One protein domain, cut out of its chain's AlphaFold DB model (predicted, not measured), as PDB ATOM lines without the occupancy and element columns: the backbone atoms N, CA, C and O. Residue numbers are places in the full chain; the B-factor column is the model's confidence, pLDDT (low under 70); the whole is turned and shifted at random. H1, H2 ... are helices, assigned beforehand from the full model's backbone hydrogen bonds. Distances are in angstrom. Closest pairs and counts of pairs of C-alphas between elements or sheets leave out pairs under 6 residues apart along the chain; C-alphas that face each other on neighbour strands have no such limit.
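What this domain is: This is residues 3 to 132 of the 140 residues of an uncharacterized protein of Bacillus cereus (UniProt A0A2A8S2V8). A compact head of short helices, H3 to H7, gathers at the last part of the long helix H2, whose residues 47 to 62 stick out as an arm. Before the arm, H1 and the loop of residues 23 to 46 also stand free of the head, and H1 touches no helix. The printed part has 130 residues with seven named helices, H1 to H7 in chain order, and no named strand: all helix. The whole is loose, with a radius of gyration of the C-alphas of 19.7 A and spans of 56 by 38 by 23 A.

How they stand to each other: H1, residues 3 to 22, is apart from H2, residues 47 to 75. H3, residues 79 to 86, and H4, residues 88 to 96, only just touch, only at the corner, with 3 pairs of C-alphas within 8 A, the closest being Tyr 85 and Arg 91 at 5.0 A. H2 touches H5, residues 98 to 105, with residues 64 to 72 alone; the closest C-alphas are Ile 68 and Ser 105, 4.9 A. H2 touches H6, residues 107 to 115, the same way at a shallow tilt of 12 degrees, with residues 71 to 75 alone; the closest C-alphas are His 71 and Ile 110, 7.0 A. H7, residues 117 to 130, touches H4 with residues 127 to 130 alone, about perpendicular at 82 degrees; the closest C-alphas are Cys 90 and Val 127, 6.1 A. Every O i to N i+4 pair is within hydrogen-bond range in H2 to H7, but 12 of 16 in H1.

Where its parts are: H1 begins at C-alpha 3 (16.716, -2.786, 8.837) and is 30.1 A long. H2 is 41.8 A long and H7 19.9 A, ending at C-alpha 130 (54.172, -38.983, 10.406).

The domain as a whole: The C-alphas of Ile 4 and Val 83 are the farthest apart, 57.9 A. The printed part has no cut. The link H1 to H2 is long, 24 residues. Confidence is low, with pLDDT under 70, in residues 3 to 52.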
ATOM      1  N   ASP A   3      15.764  -2.386   9.888       40.94
ATOM      2  CA  ASP A   3      16.716  -2.786   8.837       40.94
ATOM      3  C   ASP A   3      18.164  -2.320   9.075       40.94
ATOM      4  O   ASP A   3      19.117  -2.932   8.593       40.94
ATOM      5  N   ILE A   4      18.363  -1.255   9.858       40.28
ATOM      6  CA  ILE A   4      19.701  -0.687  10.114       40.28
ATOM      7  C   ILE A   4      20.509  -1.599  11.056       40.28
ATOM      8  O   ILE A   4      21.720  -1.753  10.896       40.28
ATOM      9  N   ILE A   5      19.833  -2.278  11.989       41.59
ATOM     10  CA  ILE A   5      20.455  -3.198  12.954       41.59
ATOM     11  C   ILE A   5      20.957  -4.469  12.248       41.59
ATOM     12  O   ILE A   5      22.052  -4.955  12.543       41.59
ATOM     13  N   GLY A   6      20.213  -4.959  11.249       37.59
ATOM     14  CA  GLY A   6      20.610  -6.117  10.444       37.59
ATOM     15  C   GLY A   6      21.910  -5.891   9.667       37.59
ATOM     16  O   GLY A   6      22.771  -6.772   9.619       37.59
ATOM     17  N   HIS A   7      22.110  -4.690   9.119       41.44
ATOM     18  CA  HIS A   7      23.315  -4.363   8.353       41.44
ATOM     19  C   HIS A   7      24.564  -4.160   9.225       41.44
ATOM     20  O   HIS A   7      25.657  -4.567   8.820       41.44
ATOM     21  N   ILE A   8      24.422  -3.614  10.437       39.72
ATOM     22  CA  ILE A   8      25.545  -3.426  11.373       39.72
ATOM     23  C   ILE A   8      26.040  -4.778  11.915       39.72
ATOM     24  O   ILE A   8      27.246  -5.022  11.956       39.72
ATOM     25  N   LEU A   9      25.131  -5.708  12.227       38.28
ATOM     26  CA  LEU A   9      25.491  -7.058  12.684       38.28
ATOM     27  C   LEU A   9      26.218  -7.880  11.607       38.28
ATOM     28  O   LEU A   9      27.171  -8.601  11.911       38.28
ATOM     29  N   VAL A  10      25.829  -7.738  10.336       46.16
ATOM     30  CA  VAL A  10      26.530  -8.381   9.209       46.16
ATOM     31  C   VAL A  10      27.904  -7.740   8.958       46.16
ATOM     32  O   VAL A  10      28.854  -8.449   8.610       46.16
ATOM     33  N   GLY A  11      28.044  -6.428   9.178       36.00
ATOM     34  CA  GLY A  11      29.316  -5.703   9.070       36.00
ATOM     35  C   GLY A  11      30.342  -6.108  10.137       36.00
ATOM     36  O   GLY A  11      31.491  -6.402   9.806       36.00
ATOM     37  N   ILE A  12      29.917  -6.224  11.400       42.69
ATOM     38  CA  ILE A  12      30.786  -6.627  12.524       42.69
ATOM     39  C   ILE A  12      31.228  -8.092  12.383       42.69
ATOM     40  O   ILE A  12      32.388  -8.423  12.637       42.69
ATOM     41  N   GLY A  13      30.351  -8.966  11.874       35.81
ATOM     42  CA  GLY A  13      30.691 -10.364  11.596       35.81
ATOM     43  C   GLY A  13      31.798 -10.544  10.548       35.81
ATOM     44  O   GLY A  13      32.547 -11.518  10.620       35.81
ATOM     45  N   ARG A  14      31.945  -9.609   9.598       38.38
ATOM     46  CA  ARG A  14      33.048  -9.613   8.618       38.38
ATOM     47  C   ARG A  14      34.329  -8.975   9.163       38.38
ATOM     48  O   ARG A  14      35.407  -9.487   8.876       38.38
ATOM     49  N   ALA A  15      34.230  -7.936   9.993       34.75
ATOM     50  CA  ALA A  15      35.399  -7.298  10.609       34.75
ATOM     51  C   ALA A  15      36.103  -8.200  11.646       34.75
ATOM     52  O   ALA A  15      37.330  -8.217  11.716       34.75
ATOM     53  N   ALA A  16      35.355  -9.024  12.389       38.75
ATOM     54  CA  ALA A  16      35.938  -9.976  13.340       38.75
ATOM     55  C   ALA A  16      36.728 -11.112  12.657       38.75
ATOM     56  O   ALA A  16      37.688 -11.625  13.225       38.75
ATOM     57  N   ILE A  17      36.362 -11.484  11.425       41.72
ATOM     58  CA  ILE A  17      37.126 -12.458  10.630       41.72
ATOM     59  C   ILE A  17      38.414 -11.809  10.091       41.72
ATOM     60  O   ILE A  17      39.455 -12.459  10.073       41.72
ATOM     61  N   ALA A  18      38.381 -10.514   9.754       35.59
ATOM     62  CA  ALA A  18      39.556  -9.775   9.289       35.59
ATOM     63  C   ALA A  18      40.629  -9.568  10.381       35.59
ATOM     64  O   ALA A  18      41.819  -9.585  10.076       35.59
ATOM     65  N   LEU A  19      40.252  -9.466  11.663       34.59
ATOM     66  CA  LEU A  19      41.228  -9.438  12.770       34.59
ATOM     67  C   LEU A  19      41.918 -10.793  13.014       34.59
ATOM     68  O   LEU A  19      42.977 -10.836  13.635       34.59
ATOM     69  N   GLY A  20      41.360 -11.894  12.498       37.06
ATOM     70  CA  GLY A  20      42.003 -13.209  12.524       37.06
ATOM     71  C   GLY A  20      43.099 -13.381  11.467       37.06
ATOM     72  O   GLY A  20      44.061 -14.106  11.711       37.06
ATOM     73  N   GLU A  21      42.988 -12.708  10.317       35.34
ATOM     74  CA  GLU A  21      43.986 -12.796   9.238       35.34
ATOM     75  C   GLU A  21      45.158 -11.822   9.432       35.34
ATOM     76  O   GLU A  21      46.291 -12.169   9.110       35.34
ATOM     77  N   VAL A  22      44.941 -10.651  10.045       33.41
ATOM     78  CA  VAL A  22      46.014  -9.651  10.242       33.41
ATOM     79  C   VAL A  22      47.008 -10.038  11.356       33.41
ATOM     80  O   VAL A  22      48.160  -9.611  11.328       33.41
ATOM     81  N   CYS A  23      46.638 -10.914  12.297       36.62
ATOM     82  CA  CYS A  23      47.564 -11.393  13.337       36.62
ATOM     83  C   CYS A  23      48.454 -12.574  12.899       36.62
ATOM     84  O   CYS A  23      49.359 -12.965  13.643       36.62
ATOM     85  N   ALA A  24      48.236 -13.146  11.708       38.34
ATOM     86  CA  ALA A  24      49.030 -14.275  11.222       38.34
ATOM     87  C   ALA A  24      50.450 -13.868  10.778       38.34
ATOM     88  O   ALA A  24      51.372 -14.674  10.894       38.34
ATOM     89  N   ASP A  25      50.661 -12.617  10.352       31.55
ATOM     90  CA  ASP A  25      51.968 -12.160   9.850       31.55
ATOM     91  C   ASP A  25      52.956 -11.712  10.946       31.55
ATOM     92  O   ASP A  25      54.149 -11.560  10.683       31.55
ATOM     93  N   ALA A  26      52.513 -11.581  12.201       37.00
ATOM     94  CA  ALA A  26      53.385 -11.215  13.327       37.00
ATOM     95  C   ALA A  26      53.975 -12.420  14.092       37.00
ATOM     96  O   ALA A  26      54.698 -12.234  15.067       37.00
ATOM     97  N   SER A  27      53.701 -13.657  13.663       35.44
ATOM     98  CA  SER A  27      54.063 -14.872  14.413       35.44
ATOM     99  C   SER A  27      55.081 -15.750  13.679       35.44
ATOM    100  O   SER A  27      54.934 -16.972  13.604       35.44
ATOM    101  N   LYS A  28      56.160 -15.159  13.151       36.97
ATOM    102  CA  LYS A  28      57.383 -15.930  12.876       36.97
ATOM    103  C   LYS A  28      58.007 -16.330  14.214       36.97
ATOM    104  O   LYS A  28      58.811 -15.598  14.773       36.97
ATOM    105  N   GLY A  29      57.627 -17.507  14.704       33.44
ATOM    106  CA  GLY A  29      58.317 -18.185  15.800       33.44
ATOM    107  C   GLY A  29      57.528 -18.275  17.099       33.44
ATOM    108  O   GLY A  29      57.976 -17.758  18.111       33.44
ATOM    109  N   ILE A  30      56.404 -19.000  17.108       32.62
ATOM    110  CA  ILE A  30      55.920 -19.624  18.346       32.62
ATOM    111  C   ILE A  30      55.613 -21.095  18.069       32.62
ATOM    112  O   ILE A  30      54.762 -21.472  17.267       32.62
ATOM    113  N   VAL A  31      56.416 -21.918  18.726       32.00
ATOM    114  CA  VAL A  31      56.432 -23.372  18.715       32.00
ATOM    115  C   VAL A  31      55.154 -23.925  19.362       32.00
ATOM    116  O   VAL A  31      54.796 -23.545  20.468       32.00
ATOM    117  N   ARG A  32      54.502 -24.854  18.650       38.31
ATOM    118  CA  ARG A  32      53.844 -26.078  19.149       38.31
ATOM    119  C   ARG A  32      53.097 -25.969  20.495       38.31
ATOM    120  O   ARG A  32      53.663 -26.208  21.553       38.31
ATOM    121  N   GLY A  33      51.772 -25.833  20.403       33.53
ATOM    122  CA  GLY A  33      50.840 -26.391  21.387       33.53
ATOM    123  C   GLY A  33      50.393 -25.456  22.503       33.53
ATOM    124  O   GLY A  33      50.757 -25.659  23.650       33.53
ATOM    125  N   THR A  34      49.501 -24.509  22.215       33.44
ATOM    126  CA  THR A  34      48.510 -24.029  23.193       33.44
ATOM    127  C   THR A  34      47.371 -23.364  22.429       33.44
ATOM    128  O   THR A  34      47.610 -22.593  21.502       33.44
ATOM    129  N   ILE A  35      46.126 -23.674  22.789       37.81
ATOM    130  CA  ILE A  35      44.961 -22.888  22.378       37.81
ATOM    131  C   ILE A  35      45.187 -21.491  22.958       37.81
ATOM    132  O   ILE A  35      45.107 -21.304  24.170       37.81
ATOM    133  N   GLY A  36      45.568 -20.543  22.103       32.84
ATOM    134  CA  GLY A  36      45.782 -19.157  22.490       32.84
ATOM    135  C   GLY A  36      44.459 -18.543  22.924       32.84
ATOM    136  O   GLY A  36      43.632 -18.183  22.088       32.84
ATOM    137  N   VAL A  37      44.251 -18.444  24.236       43.59
ATOM    138  CA  VAL A  37      43.233 -17.574  24.822       43.59
ATOM    139  C   VAL A  37      43.651 -16.145  24.494       43.59
ATOM    140  O   VAL A  37      44.653 -15.647  25.005       43.59
ATOM    141  N   VAL A  38      42.908 -15.500  23.597       39.78
ATOM    142  CA  VAL A  38      43.078 -14.078  23.298       39.78
ATOM    143  C   VAL A  38      42.695 -13.309  24.558       39.78
ATOM    144  O   VAL A  38      41.525 -13.235  24.922       39.78
ATOM    145  N   LYS A  39      43.692 -12.750  25.246       38.25
ATOM    146  CA  LYS A  39      43.486 -11.784  26.324       38.25
ATOM    147  C   LYS A  39      43.042 -10.471  25.676       38.25
ATOM    148  O   LYS A  39      43.871  -9.632  25.339       38.25
ATOM    149  N   VAL A  40      41.739 -10.339  25.428       45.88
ATOM    150  CA  VAL A  40      41.124  -9.075  25.006       45.88
ATOM    151  C   VAL A  40      41.123  -8.166  26.231       45.88
ATOM    152  O   VAL A  40      40.256  -8.259  27.093       45.88
ATOM    153  N   ALA A  41      42.160  -7.342  26.357       35.66
ATOM    154  CA  ALA A  41      42.148  -6.224  27.284       35.66
ATOM    155  C   ALA A  41      41.241  -5.130  26.701       35.66
ATOM    156  O   ALA A  41      41.511  -4.640  25.604       35.66
ATOM    157  N   GLY A  42      40.185  -4.768  27.433       33.03
ATOM    158  CA  GLY A  42      39.397  -3.561  27.175       33.03
ATOM    159  C   GLY A  42      37.886  -3.727  27.342       33.03
ATOM    160  O   GLY A  42      37.172  -3.640  26.352       33.03
ATOM    161  N   ASP A  43      37.417  -4.001  28.564       44.47
ATOM    162  CA  ASP A  43      36.210  -3.469  29.242       44.47
ATOM    163  C   ASP A  43      34.876  -3.201  28.498       44.47
ATOM    164  O   ASP A  43      34.011  -2.535  29.058       44.47
ATOM    165  N   PHE A  44      34.621  -3.717  27.290       42.38
ATOM    166  CA  PHE A  44      33.360  -3.441  26.570       42.38
ATOM    167  C   PHE A  44      32.783  -4.593  25.732       42.38
ATOM    168  O   PHE A  44      31.896  -4.375  24.905       42.38
ATOM    169  N   MET A  45      33.223  -5.834  25.946       49.56
ATOM    170  CA  MET A  45      32.567  -7.006  25.356       49.56
ATOM    171  C   MET A  45      31.748  -7.703  26.440       49.56
ATOM    172  O   MET A  45      32.300  -8.448  27.237       49.56
ATOM    173  N   LEU A  46      30.444  -7.408  26.471       53.28
ATOM    174  CA  LEU A  46      29.422  -8.072  27.288       53.28
ATOM    175  C   LEU A  46      29.712  -9.580  27.385       53.28
ATOM    176  O   LEU A  46      29.721 -10.253  26.351       53.28
ATOM    177  N   ASP A  47      29.934 -10.091  28.601       56.44
ATOM    178  CA  ASP A  47      30.223 -11.511  28.877       56.44
ATOM    179  C   ASP A  47      29.259 -12.449  28.132       56.44
ATOM    180  O   ASP A  47      29.679 -13.446  27.550       56.44
ATOM    181  N   GLU A  48      27.990 -12.059  28.013       55.84
ATOM    182  CA  GLU A  48      26.946 -12.798  27.296       55.84
ATOM    183  C   GLU A  48      27.243 -12.998  25.790       55.84
ATOM    184  O   GLU A  48      26.953 -14.049  25.214       55.84
ATOM    185  N   VAL A  49      27.884 -12.027  25.127       62.94
ATOM    186  CA  VAL A  49      28.288 -12.142  23.712       62.94
ATOM    187  C   VAL A  49      29.481 -13.088  23.568       62.94
ATOM    188  O   VAL A  49      29.532 -13.881  22.623       62.94
ATOM    189  N   VAL A  50      30.431 -13.036  24.505       65.44
ATOM    190  CA  VAL A  50      31.600 -13.927  24.522       65.44
ATOM    191  C   VAL A  50      31.165 -15.365  24.802       65.44
ATOM    192  O   VAL A  50      31.560 -16.271  24.065       65.44
ATOM    193  N   GLU A  51      30.293 -15.576  25.788       69.75
ATOM    194  CA  GLU A  51      29.706 -16.878  26.112       69.75
ATOM    195  C   GLU A  51      28.964 -17.468  24.913       69.75
ATOM    196  O   GLU A  51      29.257 -18.591  24.495       69.75
ATOM    197  N   GLN A  52      28.098 -16.690  24.256       68.56
ATOM    198  CA  GLN A  52      27.360 -17.167  23.089       68.56
ATOM    199  C   GLN A  52      28.287 -17.537  21.912       68.56
ATOM    200  O   GLN A  52      28.017 -18.484  21.161       68.56
ATOM    201  N   VAL A  53      29.396 -16.817  21.715       76.00
ATOM    202  CA  VAL A  53      30.405 -17.165  20.699       76.00
ATOM    203  C   VAL A  53      31.141 -18.450  21.078       76.00
ATOM    204  O   VAL A  53      31.309 -19.325  20.219       76.00
ATOM    205  N   LEU A  54      31.537 -18.606  22.343       71.19
ATOM    206  CA  LEU A  54      32.200 -19.811  22.846       71.19
ATOM    207  C   LEU A  54      31.301 -21.043  22.717       71.19
ATOM    208  O   LEU A  54      31.745 -22.064  22.188       71.19
ATOM    209  N   GLU A  55      30.027 -20.944  23.091       73.81
ATOM    210  CA  GLU A  55      29.048 -22.020  22.921       73.81
ATOM    211  C   GLU A  55      28.943 -22.460  21.458       73.81
ATOM    212  O   GLU A  55      29.040 -23.652  21.140       73.81
ATOM    213  N   ARG A  56      28.847 -21.501  20.528       77.69
ATOM    214  CA  ARG A  56      28.806 -21.784  19.085       77.69
ATOM    215  C   ARG A  56      30.085 -22.462  18.594       77.69
ATOM    216  O   ARG A  56      30.009 -23.337  17.724       77.69
ATOM    217  N   LEU A  57      31.256 -22.087  19.111       78.38
ATOM    218  CA  LEU A  57      32.529 -22.735  18.773       78.38
ATOM    219  C   LEU A  57      32.582 -24.173  19.299       78.38
ATOM    220  O   LEU A  57      32.898 -25.089  18.534       78.38
ATOM    221  N   VAL A  58      32.185 -24.392  20.554       79.75
ATOM    222  CA  VAL A  58      32.106 -25.722  21.175       79.75
ATOM    223  C   VAL A  58      31.142 -26.623  20.404       79.75
ATOM    224  O   VAL A  58      31.462 -27.775  20.095       79.75
ATOM    225  N   GLU A  59      29.970 -26.117  20.017       86.06
ATOM    226  CA  GLU A  59      29.027 -26.863  19.189       86.06
ATOM    227  C   GLU A  59      29.599 -27.224  17.818       86.06
ATOM    228  O   GLU A  59      29.442 -28.362  17.356       86.06
ATOM    229  N   ARG A  60      30.259 -26.277  17.144       82.44
ATOM    230  CA  ARG A  60      30.910 -26.529  15.850       82.44
ATOM    231  C   ARG A  60      31.975 -27.611  15.985       82.44
ATOM    232  O   ARG A  60      32.017 -28.525  15.153       82.44
ATOM    233  N   GLU A  61      32.776 -27.570  17.043       83.25
ATOM    234  CA  GLU A  61      33.794 -28.580  17.313       83.25
ATOM    235  C   GLU A  61      33.164 -29.957  17.588       83.25
ATOM    236  O   GLU A  61      33.589 -30.961  17.006       83.25
ATOM    237  N   LYS A  62      32.081 -30.019  18.380       89.81
ATOM    238  CA  LYS A  62      31.297 -31.248  18.611       89.81
ATOM    239  C   LYS A  62      30.761 -31.830  17.297       89.81
ATOM    240  O   LYS A  62      30.897 -33.031  17.046       89.81
ATOM    241  N   ARG A  63      30.192 -31.000  16.413       89.44
ATOM    242  CA  ARG A  63      29.700 -31.432  15.087       89.44
ATOM    243  C   ARG A  63      30.840 -31.950  14.202       89.44
ATOM    244  O   ARG A  63      30.662 -32.962  13.517       89.44
ATOM    245  N   LYS A  64      32.008 -31.297  14.232       88.81
ATOM    246  CA  LYS A  64      33.221 -31.719  13.509       88.81
ATOM    247  C   LYS A  64      33.718 -33.074  14.020       88.81
ATOM    248  O   LYS A  64      33.908 -33.978  13.208       88.81
ATOM    249  N   LYS A  65      33.812 -33.268  15.343       91.19
ATOM    250  CA  LYS A  65      34.164 -34.551  15.988       91.19
ATOM    251  C   LYS A  65      33.237 -35.688  15.539       91.19
ATOM    252  O   LYS A  65      33.718 -36.678  14.994       91.19
ATOM    253  N   LYS A  66      31.912 -35.502  15.632       94.69
ATOM    254  CA  LYS A  66      30.915 -36.493  15.168       94.69
ATOM    255  C   LYS A  66      31.036 -36.820  13.676       94.69
ATOM    256  O   LYS A  66      30.728 -37.928  13.243       94.69
ATOM    257  N   ARG A  67      31.423 -35.849  12.845       95.56
ATOM    258  CA  ARG A  67      31.619 -36.067  11.404       95.56
ATOM    259  C   ARG A  67      32.862 -36.908  11.129       95.56
ATOM    260  O   ARG A  67      32.768 -37.861  10.364       95.56
ATOM    261  N   ILE A  68      33.981 -36.571  11.766       95.06
ATOM    262  CA  ILE A  68      35.231 -37.329  11.646       95.06
ATOM    263  C   ILE A  68      35.000 -38.770  12.095       95.06
ATOM    264  O   ILE A  68      35.323 -39.682  11.347       95.06
ATOM    265  N   GLN A  69      34.354 -38.984  13.244       96.50
ATOM    266  CA  GLN A  69      34.058 -40.327  13.748       96.50
ATOM    267  C   GLN A  69      33.284 -41.173  12.727       96.50
ATOM    268  O   GLN A  69      33.732 -42.260  12.376       96.50
ATOM    269  N   ARG A  70      32.197 -40.637  12.154       97.50
ATOM    270  CA  ARG A  70      31.424 -41.338  11.111       97.50
ATOM    271  C   ARG A  70      32.257 -41.666   9.872       97.50
ATOM    272  O   ARG A  70      32.093 -42.722   9.266       97.50
ATOM    273  N   HIS A  71      33.141 -40.760   9.462       97.94
ATOM    274  CA  HIS A  71      34.038 -41.008   8.338       97.94
ATOM    275  C   HIS A  71      35.090 -42.077   8.663       97.94
ATOM    276  O   HIS A  71      35.345 -42.934   7.822       97.94
ATOM    277  N   MET A  72      35.636 -42.074   9.878       96.06
ATOM    278  CA  MET A  72      36.562 -43.100  10.360       96.06
ATOM    279  C   MET A  72      35.894 -44.475  10.391       96.06
ATOM    280  O   MET A  72      36.452 -45.437   9.876       96.06
ATOM    281  N   GLU A  73      34.674 -44.579  10.918       96.81
ATOM    282  CA  GLU A  73      33.894 -45.824  10.912       96.81
ATOM    283  C   GLU A  73      33.600 -46.315   9.496       96.81
ATOM    284  O   GLU A  73      33.677 -47.513   9.223       96.81
ATOM    285  N   LYS A  74      33.316 -45.396   8.567       97.12
ATOM    286  CA  LYS A  74      33.162 -45.739   7.152       97.12
ATOM    287  C   LYS A  74      34.459 -46.299   6.568       97.12
ATOM    288  O   LYS A  74      34.408 -47.301   5.862       97.12
ATOM    289  N   LEU A  75      35.600 -45.669   6.849       97.25
ATOM    290  CA  LEU A  75      36.904 -46.112   6.357       97.25
ATOM    291  C   LEU A  75      37.331 -47.457   6.968       97.25
ATOM    292  O   LEU A  75      37.867 -48.291   6.249       97.25
ATOM    293  N   LYS A  76      37.006 -47.734   8.238       96.19
ATOM    294  CA  LYS A  76      37.282 -49.025   8.907       96.19
ATOM    295  C   LYS A  76      36.651 -50.244   8.231       96.19
ATOM    296  O   LYS A  76      37.076 -51.362   8.499       96.19
ATOM    297  N   ARG A  77      35.667 -50.048   7.348       96.56
ATOM    298  CA  ARG A  77      35.081 -51.125   6.533       96.56
ATOM    299  C   ARG A  77      36.021 -51.630   5.436       96.56
ATOM    300  O   ARG A  77      35.759 -52.680   4.866       96.56
ATOM    301  N   TYR A  78      37.083 -50.890   5.122       97.00
ATOM    302  CA  TYR A  78      38.047 -51.253   4.089       97.00
ATOM    303  C   TYR A  78      39.316 -51.832   4.716       97.00
ATOM    304  O   TYR A  78      39.907 -51.217   5.607       97.00
ATOM    305  N   THR A  79      39.773 -52.979   4.205       96.62
ATOM    306  CA  THR A  79      40.922 -53.730   4.741       96.62
ATOM    307  C   THR A  79      42.176 -52.870   4.886       96.62
ATOM    308  O   THR A  79      42.793 -52.865   5.946       96.62
ATOM    309  N   TRP A  80      42.506 -52.063   3.871       95.75
ATOM    310  CA  TRP A  80      43.688 -51.191   3.889       95.75
ATOM    311  C   TRP A  80      43.684 -50.193   5.056       95.75
ATOM    312  O   TRP A  80      44.728 -49.910   5.638       95.75
ATOM    313  N   PHE A  81      42.514 -49.655   5.414       97.12
ATOM    314  CA  PHE A  81      42.404 -48.687   6.501       97.12
ATOM    315  C   PHE A  81      42.357 -49.386   7.854       97.12
ATOM    316  O   PHE A  81      42.881 -48.857   8.826       97.12
ATOM    317  N   LYS A  82      41.749 -50.577   7.924       96.19
ATOM    318  CA  LYS A  82      41.744 -51.398   9.137       96.19
ATOM    319  C   LYS A  82      43.176 -51.721   9.576       96.19
ATOM    320  O   LYS A  82      43.520 -51.405  10.707       96.19
ATOM    321  N   VAL A  83      44.010 -52.215   8.656       93.75
ATOM    322  CA  VAL A  83      45.435 -52.503   8.909       93.75
ATOM    323  C   VAL A  83      46.183 -51.245   9.360       93.75
ATOM    324  O   VAL A  83      46.900 -51.273  10.353       93.75
ATOM    325  N   LEU A  84      45.969 -50.110   8.683       94.44
ATOM    326  CA  LEU A  84      46.576 -48.833   9.074       94.44
ATOM    327  C   LEU A  84      46.144 -48.380  10.481       94.44
ATOM    328  O   LEU A  84      46.939 -47.811  11.216       94.44
ATOM    329  N   TYR A  85      44.881 -48.593  10.852       94.31
ATOM    330  CA  TYR A  85      44.315 -48.126  12.120       94.31
ATOM    331  C   TYR A  85      44.605 -49.066  13.306       94.31
ATOM    332  O   TYR A  85      44.513 -48.653  14.466       94.31
ATOM    333  N   GLU A  86      44.929 -50.331  13.043       92.31
ATOM    334  CA  GLU A  86      45.370 -51.288  14.062       92.31
ATOM    335  C   GLU A  86      46.736 -50.903  14.638       92.31
ATOM    336  O   GLU A  86      46.926 -51.008  15.854       92.31
ATOM    337  N   ASP A  87      47.631 -50.335  13.826       92.50
ATOM    338  CA  ASP A  87      48.883 -49.754  14.306       92.50
ATOM    339  C   ASP A  87      48.610 -48.592  15.282       92.50
ATOM    340  O   ASP A  87      47.878 -47.641  14.987       92.50
ATOM    341  N   LYS A  88      49.181 -48.684  16.490       93.81
ATOM    342  CA  LYS A  88      48.951 -47.710  17.567       93.81
ATOM    343  C   LYS A  88      49.450 -46.311  17.189       93.81
ATOM    344  O   LYS A  88      48.750 -45.339  17.463       93.81
ATOM    345  N   ARG A  89      50.610 -46.207  16.536       92.62
ATOM    346  CA  ARG A  89      51.239 -44.929  16.168       92.62
ATOM    347  C   ARG A  89      50.440 -44.250  15.061       92.62
ATOM    348  O   ARG A  89      50.075 -43.083  15.183       92.62
ATOM    349  N   CYS A  90      50.051 -45.006  14.034       93.06
ATOM    350  CA  CYS A  90      49.186 -44.503  12.964       93.06
ATOM    351  C   CYS A  90      47.819 -44.057  13.502       93.06
ATOM    352  O   CYS A  90      47.290 -43.016  13.108       93.06
ATOM    353  N   ARG A  91      47.243 -44.815  14.439       94.88
ATOM    354  CA  ARG A  91      45.988 -44.460  15.110       94.88
ATOM    355  C   ARG A  91      46.094 -43.160  15.900       94.88
ATOM    356  O   ARG A  91      45.170 -42.350  15.836       94.88
ATOM    357  N   GLU A  92      47.178 -42.961  16.641       92.81
ATOM    358  CA  GLU A  92      47.430 -41.716  17.374       92.81
ATOM    359  C   GLU A  92      47.543 -40.528  16.416       92.81
ATOM    360  O   GLU A  92      46.839 -39.533  16.605       92.81
ATOM    361  N   VAL A  93      48.309 -40.662  15.330       94.06
ATOM    362  CA  VAL A  93      48.398 -39.633  14.284       94.06
ATOM    363  C   VAL A  93      47.011 -39.289  13.738       94.06
ATOM    364  O   VAL A  93      46.614 -38.126  13.747       94.06
ATOM    365  N   LEU A  94      46.214 -40.281  13.340       93.56
ATOM    366  CA  LEU A  94      44.876 -40.049  12.782       93.56
ATOM    367  C   LEU A  94      43.903 -39.385  13.771       93.56
ATOM    368  O   LEU A  94      43.001 -38.655  13.348       93.56
ATOM    369  N   ASN A  95      44.062 -39.637  15.073       91.56
ATOM    370  CA  ASN A  95      43.163 -39.128  16.106       91.56
ATOM    371  C   ASN A  95      43.555 -37.749  16.643       91.56
ATOM    372  O   ASN A  95      42.659 -36.992  17.024       91.56
ATOM    373  N   TYR A  96      44.847 -37.418  16.673       89.62
ATOM    374  CA  TYR A  96      45.344 -36.225  17.362       89.62
ATOM    375  C   TYR A  96      45.981 -35.184  16.441       89.62
ATOM    376  O   TYR A  96      45.947 -34.003  16.773       89.62
ATOM    377  N   ASN A  97      46.493 -35.565  15.269       90.81
ATOM    378  CA  ASN A  97      47.057 -34.594  14.335       90.81
ATOM    379  C   ASN A  97      45.932 -33.839  13.601       90.81
ATOM    380  O   ASN A  97      45.088 -34.415  12.906       90.81
ATOM    381  N   GLU A  98      45.920 -32.516  13.774       89.69
ATOM    382  CA  GLU A  98      44.863 -31.632  13.285       89.69
ATOM    383  C   GLU A  98      44.724 -31.641  11.759       89.69
ATOM    384  O   GLU A  98      43.600 -31.643  11.252       89.69
ATOM    385  N   ALA A  99      45.831 -31.756  11.018       92.75
ATOM    386  CA  ALA A  99      45.804 -31.775   9.559       92.75
ATOM    387  C   ALA A  99      45.014 -32.986   9.037       92.75
ATOM    388  O   ALA A  99      44.164 -32.862   8.146       92.75
ATOM    389  N   TYR A 100      45.220 -34.159   9.645       93.19
ATOM    390  CA  TYR A 100      44.444 -35.352   9.314       93.19
ATOM    391  C   TYR A 100      42.993 -35.222   9.744       93.19
ATOM    392  O   TYR A 100      42.104 -35.560   8.963       93.19
ATOM    393  N   ARG A 101      42.718 -34.683  10.935       94.19
ATOM    394  CA  ARG A 101      41.340 -34.443  11.389       94.19
ATOM    395  C   ARG A 101      40.581 -33.524  10.433       94.19
ATOM    396  O   ARG A 101      39.414 -33.783  10.127       94.19
ATOM    397  N   ASP A 102      41.237 -32.499   9.906       92.44
ATOM    398  CA  ASP A 102      40.665 -31.576   8.933       92.44
ATOM    399  C   ASP A 102      40.374 -32.238   7.598       92.44
ATOM    400  O   ASP A 102      39.263 -32.101   7.072       92.44
ATOM    401  N   LEU A 103      41.322 -33.009   7.070       95.62
ATOM    402  CA  LEU A 103      41.126 -33.789   5.851       95.62
ATOM    403  C   LEU A 103      39.993 -34.806   6.019       95.62
ATOM    404  O   LEU A 103      39.078 -34.870   5.194       95.62
ATOM    405  N   LEU A 104      39.999 -35.542   7.127       95.81
ATOM    406  CA  LEU A 104      38.996 -36.547   7.458       95.81
ATOM    407  C   LEU A 104      37.634 -35.934   7.782       95.81
ATOM    408  O   LEU A 104      36.625 -36.625   7.698       95.81
ATOM    409  N   SER A 105      37.540 -34.636   8.073       95.31
ATOM    410  CA  SER A 105      36.249 -33.953   8.200       95.31
ATOM    411  C   SER A 105      35.553 -33.723   6.843       95.31
ATOM    412  O   SER A 105      34.337 -33.504   6.796       95.31
ATOM    413  N   LYS A 106      36.284 -33.794   5.718       96.06
ATOM    414  CA  LYS A 106      35.791 -33.444   4.375       96.06
ATOM    415  C   LYS A 106      35.246 -34.672   3.638       96.06
ATOM    416  O   LYS A 106      36.001 -35.532   3.193       96.06
ATOM    417  N   ARG A 107      33.932 -34.708   3.378       96.50
ATOM    418  CA  ARG A 107      33.261 -35.804   2.637       96.50
ATOM    419  C   ARG A 107      33.916 -36.105   1.281       96.50
ATOM    420  O   ARG A 107      34.092 -37.271   0.935       96.50
ATOM    421  N   ARG A 108      34.296 -35.065   0.526       97.38
ATOM    422  CA  ARG A 108      34.962 -35.208  -0.783       97.38
ATOM    423  C   ARG A 108      36.307 -35.924  -0.662       97.38
ATOM    424  O   ARG A 108      36.636 -36.724  -1.527       97.38
ATOM    425  N   TYR A 109      37.056 -35.664   0.408       97.50
ATOM    426  CA  TYR A 109      38.338 -36.322   0.648       97.50
ATOM    427  C   TYR A 109      38.148 -37.806   0.972       97.50
ATOM    428  O   TYR A 109      38.780 -38.649   0.349       97.50
ATOM    429  N   ILE A 110      37.185 -38.143   1.836       98.00
ATOM    430  CA  ILE A 110      36.833 -39.544   2.126       98.00
ATOM    431  C   ILE A 110      36.434 -40.298   0.857       98.00
ATOM    432  O   ILE A 110      36.873 -41.421   0.634       98.00
ATOM    433  N   HIS A 111      35.625 -39.674  -0.001       97.81
ATOM    434  CA  HIS A 111      35.260 -40.260  -1.286       97.81
ATOM    435  C   HIS A 111      36.495 -40.495  -2.176       97.81
ATOM    436  O   HIS A 111      36.628 -41.575  -2.743       97.81
ATOM    437  N   LYS A 112      37.443 -39.548  -2.236       97.88
ATOM    438  CA  LYS A 112      38.714 -39.753  -2.950       97.88
ATOM    439  C   LYS A 112      39.505 -40.943  -2.400       97.88
ATOM    440  O   LYS A 112      39.916 -41.770  -3.198       97.88
ATOM    441  N   LEU A 113      39.669 -41.070  -1.081       97.81
ATOM    442  CA  LEU A 113      40.415 -42.191  -0.482       97.81
ATOM    443  C   LEU A 113      39.811 -43.561  -0.827       97.81
ATOM    444  O   LEU A 113      40.532 -44.541  -1.018       97.81
ATOM    445  N   ILE A 114      38.481 -43.628  -0.909       97.12
ATOM    446  CA  ILE A 114      37.766 -44.858  -1.253       97.12
ATOM    447  C   ILE A 114      37.983 -45.206  -2.729       97.12
ATOM    448  O   ILE A 114      38.369 -46.331  -3.038       97.12
ATOM    449  N   HIS A 115      37.766 -44.248  -3.633       96.75
ATOM    450  CA  HIS A 115      37.658 -44.530  -5.069       96.75
ATOM    451  C   HIS A 115      38.937 -44.291  -5.880       96.75
ATOM    452  O   HIS A 115      39.008 -44.745  -7.016       96.75
ATOM    453  N   LYS A 116      39.938 -43.586  -5.342       97.25
ATOM    454  CA  LYS A 116      41.198 -43.289  -6.039       97.25
ATOM    455  C   LYS A 116      42.369 -43.941  -5.321       97.25
ATOM    456  O   LYS A 116      42.721 -43.544  -4.211       97.25
ATOM    457  N   GLU A 117      42.977 -44.927  -5.969       95.81
ATOM    458  CA  GLU A 117      44.084 -45.690  -5.393       95.81
ATOM    459  C   GLU A 117      45.323 -44.825  -5.127       95.81
ATOM    460  O   GLU A 117      45.883 -44.904  -4.037       95.81
ATOM    461  N   ASP A 118      45.696 -43.926  -6.040       96.19
ATOM    462  CA  ASP A 118      46.870 -43.059  -5.850       96.19
ATOM    463  C   ASP A 118      46.726 -42.133  -4.637       96.19
ATOM    464  O   ASP A 118      47.658 -41.947  -3.855       96.19
ATOM    465  N   GLU A 119      45.532 -41.566  -4.448       96.44
ATOM    466  CA  GLU A 119      45.215 -40.724  -3.288       96.44
ATOM    467  C   GLU A 119      45.281 -41.542  -1.993       96.44
ATOM    468  O   GLU A 119      45.764 -41.060  -0.967       96.44
ATOM    469  N   ARG A 120      44.833 -42.800  -2.048       96.94
ATOM    470  CA  ARG A 120      44.903 -43.743  -0.932       96.94
ATOM    471  C   ARG A 120      46.350 -44.084  -0.579       96.94
ATOM    472  O   ARG A 120      46.704 -43.974   0.590       96.94
ATOM    473  N   LYS A 121      47.189 -44.433  -1.559       95.69
ATOM    474  CA  LYS A 121      48.620 -44.732  -1.359       95.69
ATOM    475  C   LYS A 121      49.353 -43.537  -0.748       95.69
ATOM    476  O   LYS A 121      49.972 -43.679   0.301       95.69
ATOM    477  N   LYS A 122      49.170 -42.335  -1.311       95.81
ATOM    478  CA  LYS A 122      49.737 -41.082  -0.772       95.81
ATOM    479  C   LYS A 122      49.271 -40.780   0.650       95.81
ATOM    480  O   LYS A 122      50.008 -40.202   1.444       95.81
ATOM    481  N   PHE A 123      48.021 -41.094   0.978       96.50
ATOM    482  CA  PHE A 123      47.513 -40.934   2.336       96.50
ATOM    483  C   PHE A 123      48.154 -41.929   3.307       96.50
ATOM    484  O   PHE A 123      48.644 -41.498   4.344       96.50
ATOM    485  N   ILE A 124      48.190 -43.218   2.961       95.38
ATOM    486  CA  ILE A 124      48.808 -44.267   3.785       95.38
ATOM    487  C   ILE A 124      50.276 -43.935   4.054       95.38
ATOM    488  O   ILE A 124      50.693 -43.949   5.207       95.38
ATOM    489  N   GLN A 125      51.029 -43.584   3.009       93.81
ATOM    490  CA  GLN A 125      52.443 -43.235   3.121       93.81
ATOM    491  C   GLN A 125      52.656 -42.056   4.072       93.81
ATOM    492  O   GLN A 125      53.445 -42.158   5.001       93.81
ATOM    493  N   ARG A 126      51.905 -40.958   3.903       94.88
ATOM    494  CA  ARG A 126      52.021 -39.792   4.795       94.88
ATOM    495  C   ARG A 126      51.715 -40.136   6.250       94.88
ATOM    496  O   ARG A 126      52.463 -39.730   7.128       94.88
ATOM    497  N   VAL A 127      50.662 -40.918   6.503       94.06
ATOM    498  CA  VAL A 127      50.314 -41.335   7.870       94.06
ATOM    499  C   VAL A 127      51.431 -42.171   8.489       94.06
ATOM    500  O   VAL A 127      51.745 -41.969   9.654       94.06
ATOM    501  N   ARG A 128      52.040 -43.088   7.728       92.00
ATOM    502  CA  ARG A 128      53.153 -43.919   8.209       92.00
ATOM    503  C   ARG A 128      54.407 -43.105   8.504       92.00
ATOM    504  O   ARG A 128      54.996 -43.296   9.563       92.00
ATOM    505  N   VAL A 129      54.755 -42.175   7.613       91.31
ATOM    506  CA  VAL A 129      55.875 -41.241   7.799       91.31
ATOM    507  C   VAL A 129      55.666 -40.401   9.057       91.31
ATOM    508  O   VAL A 129      56.545 -40.359   9.910       91.31
ATOM    509  N   ASP A 130      54.485 -39.804   9.228       90.31
ATOM    510  CA  ASP A 130      54.172 -38.983  10.406       90.31
ATOM    511  C   ASP A 130      54.061 -39.806  11.694       90.31
ATOM    512  O   ASP A 130      54.251 -39.286  12.792       90.31
ATOM    513  N   ALA A 131      53.735 -41.092  11.574       90.12
ATOM    514  CA  ALA A 131      53.756 -42.034  12.682       90.12
ATOM    515  C   ALA A 131      55.169 -42.564  12.970       90.12
ATOM    516  O   ALA A 131      55.320 -43.361  13.894       90.12
ATOM    517  N   GLU A 132      56.171 -42.164  12.176       88.25
ATOM    518  CA  GLU A 132      57.549 -42.673  12.138       88.25
ATOM    519  C   GLU A 132      57.601 -44.209  12.189       88.25
ATOM    520  O   GLU A 132      58.479 -44.830  12.801       88.25
TER     521      GLU A 132